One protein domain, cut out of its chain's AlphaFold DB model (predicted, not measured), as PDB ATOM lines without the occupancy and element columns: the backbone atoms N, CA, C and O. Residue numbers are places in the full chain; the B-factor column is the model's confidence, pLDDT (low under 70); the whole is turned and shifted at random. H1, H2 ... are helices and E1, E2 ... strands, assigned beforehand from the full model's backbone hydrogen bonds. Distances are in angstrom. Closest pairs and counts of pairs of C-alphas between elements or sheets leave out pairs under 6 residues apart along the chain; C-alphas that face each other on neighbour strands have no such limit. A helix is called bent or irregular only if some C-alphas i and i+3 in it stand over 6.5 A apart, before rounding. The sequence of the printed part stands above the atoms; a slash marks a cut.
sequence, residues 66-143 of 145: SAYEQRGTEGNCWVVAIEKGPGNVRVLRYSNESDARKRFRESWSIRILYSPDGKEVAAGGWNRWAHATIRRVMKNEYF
ATOM      1  N   SER A  66      44.767  27.836 -34.318       73.69
ATOM      2  CA  SER A  66      44.758  27.121 -35.594       73.69
ATOM      3  C   SER A  66      43.506  26.246 -35.708       73.69
ATOM      4  O   SER A  66      43.124  25.601 -34.739       73.69
ATOM      5  N   ALA A  67      42.884  26.167 -36.890       70.81
ATOM      6  CA  ALA A  67      41.770  25.234 -37.112       70.81
ATOM      7  C   ALA A  67      42.190  23.755 -37.020       70.81
ATOM      8  O   ALA A  67      41.337  22.884 -36.902       70.81
ATOM      9  N   TYR A  68      43.498  23.500 -37.094       68.50
ATOM     10  CA  TYR A  68      44.120  22.181 -37.007       68.50
ATOM     11  C   TYR A  68      44.485  21.782 -35.573       68.50
ATOM     12  O   TYR A  68      44.895  20.649 -35.339       68.50
ATOM     13  N   GLU A  69      44.398  22.710 -34.617       68.44
ATOM     14  CA  GLU A  69      44.594  22.371 -33.211       68.44
ATOM     15  C   GLU A  69      43.305  21.782 -32.647       68.44
ATOM     16  O   GLU A  69      42.208  22.317 -32.834       68.44
ATOM     17  N   GLN A  70      43.452  20.637 -31.984       54.75
ATOM     18  CA  GLN A  70      42.337  19.820 -31.539       54.75
ATOM     19  C   GLN A  70      41.490  20.574 -30.507       54.75
ATOM     20  O   GLN A  70      42.009  21.173 -29.562       54.75
ATOM     21  N   ARG A  71      40.167  20.533 -30.689       62.56
ATOM     22  CA  ARG A  71      39.195  21.123 -29.767       62.56
ATOM     23  C   ARG A  71      39.366  20.493 -28.382       62.56
ATOM     24  O   ARG A  71      38.967  19.351 -28.169       62.56
ATOM     25  N   GLY A  72      39.883  21.252 -27.414       55.47
ATOM     26  CA  GLY A  72      39.563  20.988 -26.012       55.47
ATOM     27  C   GLY A  72      38.040  21.027 -25.864       55.47
ATOM     28  O   GLY A  72      37.403  21.867 -26.501       55.47
ATOM     29  N   THR A  73      37.453  20.119 -25.082       54.84
ATOM     30  CA  THR A  73      36.007  19.862 -24.869       54.84
ATOM     31  C   THR A  73      35.192  21.049 -24.331       54.84
ATOM     32  O   THR A  73      34.128  20.900 -23.739       54.84
ATOM     33  N   GLU A  74      35.655  22.268 -24.541       56.69
ATOM     34  CA  GLU A  74      34.948  23.483 -24.219       56.69
ATOM     35  C   GLU A  74      33.824  23.696 -25.231       56.69
ATOM     36  O   GLU A  74      34.063  24.058 -26.382       56.69
ATOM     37  N   GLY A  75      32.603  23.411 -24.787       62.50
ATOM     38  CA  GLY A  75      31.450  24.305 -24.884       62.50
ATOM     39  C   GLY A  75      30.914  24.714 -26.262       62.50
ATOM     40  O   GLY A  75      31.615  24.828 -27.269       62.50
ATOM     41  N   ASN A  76      29.611  24.984 -26.268       77.88
ATOM     42  CA  ASN A  76      28.857  25.601 -27.353       77.88
ATOM     43  C   ASN A  76      29.332  27.048 -27.592       77.88
ATOM     44  O   ASN A  76      28.732  27.994 -27.086       77.88
ATOM     45  N   CYS A  77      30.403  27.225 -28.364       88.69
ATOM     46  CA  CYS A  77      30.963  28.538 -28.688       88.69
ATOM     47  C   CYS A  77      30.643  28.946 -30.128       88.69
ATOM     48  O   CYS A  77      30.711  28.133 -31.048       88.69
ATOM     49  N   TRP A  78      30.385  30.231 -30.332       90.88
ATOM     50  CA  TRP A  78      30.370  30.852 -31.649       90.88
ATOM     51  C   TRP A  78      31.776  30.906 -32.225       90.88
ATOM     52  O   TRP A  78      32.747  31.176 -31.514       90.88
ATOM     53  N   VAL A  79      31.886  30.675 -33.529       91.62
ATOM     54  CA  VAL A  79      33.180  30.533 -34.186       91.62
ATOM     55  C   VAL A  79      33.271  31.435 -35.405       91.62
ATOM     56  O   VAL A  79      32.438  31.372 -36.302       91.62
ATOM     57  N   VAL A  80      34.324  32.246 -35.473       93.31
ATOM     58  CA  VAL A  80      34.698  32.990 -36.677       93.31
ATOM     59  C   VAL A  80      35.951  32.355 -37.264       93.31
ATOM     60  O   VAL A  80      37.039  32.486 -36.706       93.31
ATOM     61  N   ALA A  81      35.797  31.682 -38.400       92.88
ATOM     62  CA  ALA A  81      36.903  31.108 -39.151       92.88
ATOM     63  C   ALA A  81      37.403  32.110 -40.197       92.88
ATOM     64  O   ALA A  81      36.604  32.750 -40.879       92.88
ATOM     65  N   ILE A  82      38.720  32.263 -40.323       91.88
ATOM     66  CA  ILE A  82      39.383  33.219 -41.216       91.88
ATOM     67  C   ILE A  82      40.551  32.515 -41.897       91.88
ATOM     68  O   ILE A  82      41.316  31.819 -41.239       91.88
ATOM     69  N   GLU A  83      40.744  32.739 -43.193       88.06
ATOM     70  CA  GLU A  83      41.946  32.277 -43.890       88.06
ATOM     71  C   GLU A  83      42.996  33.394 -43.953       88.06
ATOM     72  O   GLU A  83      42.757  34.466 -44.513       88.06
ATOM     73  N   LYS A  84      44.170  33.145 -43.362       85.12
ATOM     74  CA  LYS A  84      45.330  34.049 -43.378       85.12
ATOM     75  C   LYS A  84      46.414  33.498 -44.304       85.12
ATOM     76  O   LYS A  84      47.459  33.038 -43.846       85.12
ATOM     77  N   GLY A  85      46.140  33.564 -45.604       82.00
ATOM     78  CA  GLY A  85      46.975  32.987 -46.660       82.00
ATOM     79  C   GLY A  85      46.535  31.567 -47.048       82.00
ATOM     80  O   GLY A  85      45.801  30.944 -46.283       82.00
ATOM     81  N   PRO A  86      46.960  31.062 -48.222       80.56
ATOM     82  CA  PRO A  86      46.440  29.822 -48.799       80.56
ATOM     83  C   PRO A  86      46.506  28.632 -47.834       80.56
ATOM     84  O   PRO A  86      47.584  28.257 -47.380       80.56
ATOM     85  N   GLY A  87      45.353  28.041 -47.515       78.44
ATOM     86  CA  GLY A  87      45.250  26.858 -46.650       78.44
ATOM     87  C   GLY A  87      45.379  27.139 -45.151       78.44
ATOM     88  O   GLY A  87      45.150  26.250 -44.336       78.44
ATOM     89  N   ASN A  88      45.704  28.368 -44.759       87.69
ATOM     90  CA  ASN A  88      45.993  28.704 -43.375       87.69
ATOM     91  C   ASN A  88      44.738  29.206 -42.648       87.69
ATOM     92  O   ASN A  88      44.529  30.414 -42.485       87.69
ATOM     93  N   VAL A  89      43.887  28.271 -42.223       89.44
ATOM     94  CA  VAL A  89      42.631  28.581 -41.529       89.44
ATOM     95  C   VAL A  89      42.875  28.779 -40.031       89.44
ATOM     96  O   VAL A  89      43.506  27.973 -39.344       89.44
ATOM     97  N   ARG A  90      42.374  29.900 -39.527       89.19
ATOM     98  CA  ARG A  90      42.430  30.333 -38.134       89.19
ATOM     99  C   ARG A  90      41.020  30.469 -37.592       89.19
ATOM    100  O   ARG A  90      40.113  30.862 -38.320       89.19
ATOM    101  N   VAL A  91      40.856  30.187 -36.311       89.88
ATOM    102  CA  VAL A  91      39.564  30.129 -35.638       89.88
ATOM    103  C   VAL A  91      39.591  31.068 -34.444       89.88
ATOM    104  O   VAL A  91      40.521  31.053 -33.646       89.88
ATOM    105  N   LEU A  92      38.560  31.895 -34.328       89.19
ATOM    106  CA  LEU A  92      38.313  32.749 -33.173       89.19
ATOM    107  C   LEU A  92      37.031  32.269 -32.504       89.19
ATOM    108  O   LEU A  92      36.003  32.145 -33.175       89.19
ATOM    109  N   ARG A  93      37.088  32.004 -31.201       88.75
ATOM    110  CA  ARG A  93      35.968  31.459 -30.429       88.75
ATOM    111  C   ARG A  93      35.373  32.549 -29.546       88.75
ATOM    112  O   ARG A  93      36.105  33.349 -28.973       88.75
ATOM    113  N   TYR A  94      34.054  32.555 -29.435       87.69
ATOM    114  CA  TYR A  94      33.299  33.508 -28.631       87.69
ATOM    115  C   TYR A  94      32.184  32.780 -27.894       87.69
ATOM    116  O   TYR A  94      31.503  31.933 -28.469       87.69
ATOM    117  N   SER A  95      31.947  33.140 -26.638       87.94
ATOM    118  CA  SER A  95      30.790  32.632 -25.895       87.94
ATOM    119  C   SER A  95      29.481  33.253 -26.395       87.94
ATOM    120  O   SER A  95      28.446  32.593 -26.396       87.94
ATOM    121  N   ASN A  96      29.534  34.498 -26.880       88.94
ATOM    122  CA  ASN A  96      28.361  35.271 -27.283       88.94
ATOM    123  C   ASN A  96      28.281  35.465 -28.800       88.94
ATOM    124  O   ASN A  96      29.285  35.746 -29.462       88.94
ATOM    125  N   GLU A  97      27.058  35.439 -29.333       92.19
ATOM    126  CA  GLU A  97      26.802  35.751 -30.744       92.19
ATOM    127  C   GLU A  97      27.201  37.190 -31.082       92.19
ATOM    128  O   GLU A  97      27.854  37.440 -32.097       92.19
ATOM    129  N   SER A  98      26.814  38.147 -30.233       92.44
ATOM    130  CA  SER A  98      27.013  39.578 -30.475       92.44
ATOM    131  C   SER A  98      28.482  39.928 -30.715       92.44
ATOM    132  O   SER A  98      28.788  40.660 -31.661       92.44
ATOM    133  N   ASP A  99      29.386  39.350 -29.924       90.19
ATOM    134  CA  ASP A  99      30.830  39.579 -30.027       90.19
ATOM    135  C   ASP A  99      31.404  38.937 -31.296       90.19
ATOM    136  O   ASP A  99      32.123  39.591 -32.060       90.19
ATOM    137  N   ALA A 100      31.000  37.697 -31.596       90.88
ATOM    138  CA  ALA A 100      31.392  37.006 -32.823       90.88
ATOM    139  C   ALA A 100      30.950  37.783 -34.072       90.88
ATOM    140  O   ALA A 100      31.712  37.963 -35.026       90.88
ATOM    141  N   ARG A 101      29.720  38.302 -34.053       94.44
ATOM    142  CA  ARG A 101      29.119  39.040 -35.167       94.44
ATOM    143  C   ARG A 101      29.713  40.438 -35.312       94.44
ATOM    144  O   ARG A 101      29.906  40.900 -36.437       94.44
ATOM    145  N   LYS A 102      30.066  41.093 -34.202       93.56
ATOM    146  CA  LYS A 102      30.850  42.335 -34.200       93.56
ATOM    147  C   LYS A 102      32.205  42.108 -34.869       93.56
ATOM    148  O   LYS A 102      32.492  42.773 -35.864       93.56
ATOM    149  N   ARG A 103      32.968  41.093 -34.442       89.06
ATOM    150  CA  ARG A 103      34.260  40.765 -35.066       89.06
ATOM    151  C   ARG A 103      34.117  40.418 -36.545       89.06
ATOM    152  O   ARG A 103      34.936  40.844 -37.365       89.06
ATOM    153  N   PHE A 104      33.084  39.652 -36.893       92.75
ATOM    154  CA  PHE A 104      32.774  39.308 -38.275       92.75
ATOM    155  C   PHE A 104      32.508  40.559 -39.122       92.75
ATOM    156  O   PHE A 104      32.891  40.593 -40.283       92.75
ATOM    157  N   ARG A 105      31.897  41.619 -38.596       92.12
ATOM    158  CA  ARG A 105      31.719  42.861 -39.368       92.12
ATOM    159  C   ARG A 105      33.004  43.681 -39.481       92.12
ATOM    160  O   ARG A 105      33.256  44.248 -40.534       92.12
ATOM    161  N   GLU A 106      33.818  43.704 -38.430       90.00
ATOM    162  CA  GLU A 106      35.056  44.494 -38.379       90.00
ATOM    163  C   GLU A 106      36.183  43.930 -39.253       90.00
ATOM    164  O   GLU A 106      37.044  44.671 -39.722       90.00
ATOM    165  N   SER A 107      36.221  42.614 -39.473       83.50
ATOM    166  CA  SER A 107      37.257  41.996 -40.303       83.50
ATOM    167  C   SER A 107      36.995  42.233 -41.789       83.50
ATOM    168  O   SER A 107      35.879  42.046 -42.259       83.50
ATOM    169  N   TRP A 108      38.023  42.592 -42.556       82.56
ATOM    170  CA  TRP A 108      37.929  42.719 -44.020       82.56
ATOM    171  C   TRP A 108      38.410  41.455 -44.746       82.56
ATOM    172  O   TRP A 108      38.158  41.280 -45.935       82.56
ATOM    173  N   SER A 109      39.058  40.541 -44.021       84.81
ATOM    174  CA  SER A 109      39.529  39.260 -44.547       84.81
ATOM    175  C   SER A 109      38.374  38.323 -44.906       84.81
ATOM    176  O   SER A 109      37.235  38.492 -44.453       84.81
ATOM    177  N   ILE A 110      38.685  37.296 -45.699       90.62
ATOM    178  CA  ILE A 110      37.745  36.215 -45.988       90.62
ATOM    179  C   ILE A 110      37.467  35.434 -44.712       90.62
ATOM    180  O   ILE A 110      38.392  35.033 -44.006       90.62
ATOM    181  N   ARG A 111      36.184  35.257 -44.410       93.31
ATOM    182  CA  ARG A 111      35.742  34.757 -43.113       93.31
ATOM    183  C   ARG A 111      34.366  34.123 -43.177       93.31
ATOM    184  O   ARG A 111      33.542  34.507 -44.009       93.31
ATOM    185  N   ILE A 112      34.117  33.200 -42.262       96.12
ATOM    186  CA  ILE A 112      32.837  32.517 -42.102       96.12
ATOM    187  C   ILE A 112      32.495  32.475 -40.611       96.12
ATOM    188  O   ILE A 112      33.355  32.187 -39.781       96.12
ATOM    189  N   LEU A 113      31.252  32.813 -40.280       95.88
ATOM    190  CA  LEU A 113      30.686  32.723 -38.941       95.88
ATOM    191  C   LEU A 113      29.897  31.418 -38.822       95.88
ATOM    192  O   LEU A 113      28.994  31.169 -39.623       95.88
ATOM    193  N   TYR A 114      30.209  30.636 -37.798       94.06
ATOM    194  CA  TYR A 114      29.531  29.397 -37.444       94.06
ATOM    195  C   TYR A 114      28.823  29.536 -36.096       94.06
ATOM    196  O   TYR A 114      29.346  30.166 -35.168       94.06
ATOM    197  N   SER A 115      27.641  28.930 -35.995       92.50
ATOM    198  CA  SER A 115      26.917  28.770 -34.738       92.50
ATOM    199  C   SER A 115      27.620  27.749 -33.833       92.50
ATOM    200  O   SER A 115      28.445  26.965 -34.314       92.50
ATOM    201  N   PRO A 116      27.270  27.700 -32.539       89.31
ATOM    202  CA  PRO A 116      27.741  26.660 -31.629       89.31
ATOM    203  C   PRO A 116      27.471  25.226 -32.094       89.31
ATOM    204  O   PRO A 116      28.256  24.329 -31.802       89.31
ATOM    205  N   ASP A 117      26.403  25.032 -32.871       88.62
ATOM    206  CA  ASP A 117      26.044  23.748 -33.486       88.62
ATOM    207  C   ASP A 117      26.906  23.404 -34.717       88.62
ATOM    208  O   ASP A 117      26.642  22.423 -35.410       88.62
ATOM    209  N   GLY A 118      27.880  24.251 -35.063       87.62
ATOM    210  CA  GLY A 118      28.723  24.106 -36.249       87.62
ATOM    211  C   GLY A 118      28.037  24.478 -37.567       87.62
ATOM    212  O   GLY A 118      28.582  24.209 -38.639       87.62
ATOM    213  N   LYS A 119      26.858  25.114 -37.535       91.94
ATOM    214  CA  LYS A 119      26.154  25.550 -38.753       91.94
ATOM    215  C   LYS A 119      26.702  26.883 -39.243       91.94
ATOM    216  O   LYS A 119      26.871  27.812 -38.463       91.94
ATOM    217  N   GLU A 120      26.949  26.996 -40.544       95.00
ATOM    218  CA  GLU A 120      27.338  28.266 -41.167       95.00
ATOM    219  C   GLU A 120      26.170  29.262 -41.101       95.00
ATOM    220  O   GLU A 120      25.075  28.978 -41.579       95.00
ATOM    221  N   VAL A 121      26.409  30.428 -40.500       96.12
ATOM    222  CA  VAL A 121      25.410  31.497 -40.329       96.12
ATOM    223  C   VAL A 121      25.640  32.630 -41.322       96.12
ATOM    224  O   VAL A 121      24.688  33.207 -41.842       96.12
ATOM    225  N   ALA A 122      26.903  32.975 -41.585       95.69
ATOM    226  CA  ALA A 122      27.253  34.043 -42.516       95.69
ATOM    227  C   ALA A 122      28.649  33.844 -43.112       95.69
ATOM    228  O   ALA A 122      29.557  33.366 -42.437       95.69
ATOM    229  N   ALA A 123      28.847  34.305 -44.347       95.06
ATOM    230  CA  ALA A 123      30.143  34.337 -45.020       95.06
ATOM    231  C   ALA A 123      30.448  35.749 -45.537       95.06
ATOM    232  O   ALA A 123      29.552  36.478 -45.958       95.06
ATOM    233  N   GLY A 124      31.716  36.153 -45.466       91.94
ATOM    234  CA  GLY A 124      32.183  37.481 -45.863       91.94
ATOM    235  C   GLY A 124      33.493  37.422 -46.644       91.94
ATOM    236  O   GLY A 124      34.295  36.501 -46.469       91.94
ATOM    237  N   GLY A 125      33.716  38.418 -47.504       89.50
ATOM    238  CA  GLY A 125      34.855  38.482 -48.429       89.50
ATOM    239  C   GLY A 125      34.533  37.936 -49.826       89.50
ATOM    240  O   GLY A 125      33.523  37.266 -50.024       89.50
ATOM    241  N   TRP A 126      35.380  38.258 -50.808       87.50
ATOM    242  CA  TRP A 126      35.111  37.983 -52.232       87.50
ATOM    243  C   TRP A 126      35.832  36.750 -52.796       87.50
ATOM    244  O   TRP A 126      35.474  36.269 -53.870       87.50
ATOM    245  N   ASN A 127      36.832  36.209 -52.095       88.88
ATOM    246  CA  ASN A 127      37.590  35.058 -52.587       88.88
ATOM    247  C   ASN A 127      36.839  33.740 -52.323       88.88
ATOM    248  O   ASN A 127      36.873  33.193 -51.220       88.88
ATOM    249  N   ARG A 128      36.195  33.212 -53.370       91.00
ATOM    250  CA  ARG A 128      35.429  31.955 -53.320       91.00
ATOM    251  C   ARG A 128      36.289  30.727 -53.014       91.00
ATOM    252  O   ARG A 128      35.814  29.822 -52.333       91.00
ATOM    253  N   TRP A 129      37.538  30.698 -53.482       91.25
ATOM    254  CA  TRP A 129      38.464  29.600 -53.188       91.25
ATOM    255  C   TRP A 129      38.776  29.541 -51.701       91.25
ATOM    256  O   TRP A 129      38.737  28.470 -51.104       91.25
ATOM    257  N   ALA A 130      38.983  30.707 -51.092       88.62
ATOM    258  CA  ALA A 130      39.222  30.788 -49.664       88.62
ATOM    259  C   ALA A 130      37.995  30.342 -48.844       88.62
ATOM    260  O   ALA A 130      38.118  29.594 -47.878       88.62
ATOM    261  N   HIS A 131      36.772  30.686 -49.270       93.81
ATOM    262  CA  HIS A 131      35.564  30.122 -48.643       93.81
ATOM    263  C   HIS A 131      35.510  28.597 -48.736       93.81
ATOM    264  O   HIS A 131      35.164  27.942 -47.755       93.81
ATOM    265  N   ALA A 132      35.849  28.021 -49.891       93.94
ATOM    266  CA  ALA A 132      35.878  26.571 -50.057       93.94
ATOM    267  C   ALA A 132      36.924  25.915 -49.140       93.94
ATOM    268  O   ALA A 132      36.627  24.907 -48.496       93.94
ATOM    269  N   THR A 133      38.109  26.518 -49.020       92.62
ATOM    270  CA  THR A 133      39.163  26.075 -48.100       92.62
ATOM    271  C   THR A 133      38.694  26.112 -46.652       92.62
ATOM    272  O   THR A 133      38.779  25.089 -45.975       92.62
ATOM    273  N   ILE A 134      38.146  27.241 -46.189       93.12
ATOM    274  CA  ILE A 134      37.637  27.383 -44.819       93.12
ATOM    275  C   ILE A 134      36.570  26.325 -44.538       93.12
ATOM    276  O   ILE A 134      36.688  25.601 -43.557       93.12
ATOM    277  N   ARG A 135      35.570  26.168 -45.414       95.19
ATOM    278  CA  ARG A 135      34.506  25.166 -45.228       95.19
ATOM    279  C   ARG A 135      35.051  23.747 -45.151       95.19
ATOM    280  O   ARG A 135      34.622  22.983 -44.292       95.19
ATOM    281  N   ARG A 136      35.995  23.398 -46.030       94.06
ATOM    282  CA  ARG A 136      36.633  22.078 -46.045       94.06
ATOM    283  C   ARG A 136      37.372  21.810 -44.737       94.06
ATOM    284  O   ARG A 136      37.151  20.766 -44.139       94.06
ATOM    285  N   VAL A 137      38.212  22.744 -44.290       90.44
ATOM    286  CA  VAL A 137      38.998  22.587 -43.054       90.44
ATOM    287  C   VAL A 137      38.086  22.551 -41.831       90.44
ATOM    288  O   VAL A 137      38.208  21.656 -41.005       90.44
ATOM    289  N   MET A 138      37.113  23.458 -41.741       89.75
ATOM    290  CA  MET A 138      36.175  23.475 -40.619       89.75
ATOM    291  C   MET A 138      35.366  22.176 -40.535       89.75
ATOM    292  O   MET A 138      35.164  21.655 -39.445       89.75
ATOM    293  N   LYS A 139      34.940  21.617 -41.672       90.56
ATOM    294  CA  LYS A 139      34.208  20.345 -41.710       90.56
ATOM    295  C   LYS A 139      35.084  19.141 -41.351       90.56
ATOM    296  O   LYS A 139      34.623  18.272 -40.621       90.56
ATOM    297  N   ASN A 140      36.295  19.072 -41.902       87.44
ATOM    298  CA  ASN A 140      37.135  17.874 -41.828       87.44
ATOM    299  C   ASN A 140      38.022  17.809 -40.589       87.44
ATOM    300  O   ASN A 140      38.402  16.710 -40.220       87.44
ATOM    301  N   GLU A 141      38.393  18.959 -40.024       85.00
ATOM    302  CA  GLU A 141      39.375  19.044 -38.936       85.00
ATOM    303  C   GLU A 141      38.742  19.599 -37.656       85.00
ATOM    304  O   GLU A 141      39.012  19.124 -36.559       85.00
ATOM    305  N   TYR A 142      37.887  20.622 -37.783       81.62
ATOM    306  CA  TYR A 142      37.388  21.354 -36.613       81.62
ATOM    307  C   TYR A 142      36.086  20.775 -36.037       81.62
ATOM    308  O   TYR A 142      35.900  20.739 -34.821       81.62
ATOM    309  N   PHE A 143      35.168  20.339 -36.903       83.12
ATOM    310  CA  PHE A 143      33.876  19.755 -36.524       83.12
ATOM    311  C   PHE A 143      33.803  18.235 -36.728       83.12
ATOM    312  O   PHE A 143      32.751  17.649 -36.480       83.12
TER     313      PHE A 143
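What this domain is: This is residues 66 to 143 of the 145 residues of an uncharacterized protein of Phytophthora rubi (UniProt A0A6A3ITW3). A twisted four-stranded antiparallel sheet is the middle layer of this domain, with one helix covering each face: H1 runs along the strands on one face, and the longer H2 crosses the other at a slant. Before the first strand, residues 66 to 77 make a long stretch with no named element. The printed part has 78 residues, with the order E1, E2, H1, E3, E4, H2 along the chain and E2, E1, E3, E4 across the sheet. The class is mixed, helices and strands; the whole is compact, with a radius of gyration of the C-alphas of 11.3 A and spans of 30 by 25 by 17 A.

Where its parts are: After residues 66 to 77, E1 covers residues 78 to 83, beginning at C-alpha 78 (30.370, 30.852, -31.649) and measuring 16.9 A. E2, residues 89 to 94, measures 16.7 A. H1 is residues 97 to 106, 14.2 A long. E3, residues 111 to 114, is 10.0 A long, and E4, residues 120 to 124, is 11.4 A long. H2, residues 128 to 142, measures 19.9 A and ends at C-alpha 142 (37.388, 21.354, -36.613); it is neither bent nor irregular, but only just: C-alphas 139 and 142 are 6.1 A apart.

How they stand to each other: In the sheet E2 and E4 are edge strands. E1 and E2 form a hairpin, with N 80 and O 92 within hydrogen-bond range at 2.8 A. E1 and E3 are antiparallel at 158 degrees, with N 81 and O 112 at 2.9 A. E3 and E4 form the second hairpin, with N 113 and O 122 at 2.8 A. E2, H1 and E3 make a split strand-helix-strand unit, two strands running the same way with E1 between them, and its crossover is right-handed. H1 is on the sheet at a height of 8.2 A, over E1 and E3; its line and that of E1 stand at 7 degrees on the local plane. The closest C-alphas of H1 and E3 are those of Phe 104 and Leu 113, 6.9 A apart. H2 is on the opposite face at a height of 8.0 A, over E1, and runs slantwise to the strands, at 47 degrees to E1 on the local plane. The closest C-alphas of H2 and E1 are those of Glu 83 and Ala 130, 6.6 A apart. H1 and H2 are apart. In both helices every O i to N i+4 pair is within hydrogen-bond range.

The domain as a whole: The two C-alphas farthest apart, those of Thr 73 and Trp 126, are 32.8 A from each other. The printed part has no cut, and the five links between named elements are tight. The mean pLDDT of the printed part is 86.4; residues 68 to 75 are under 70.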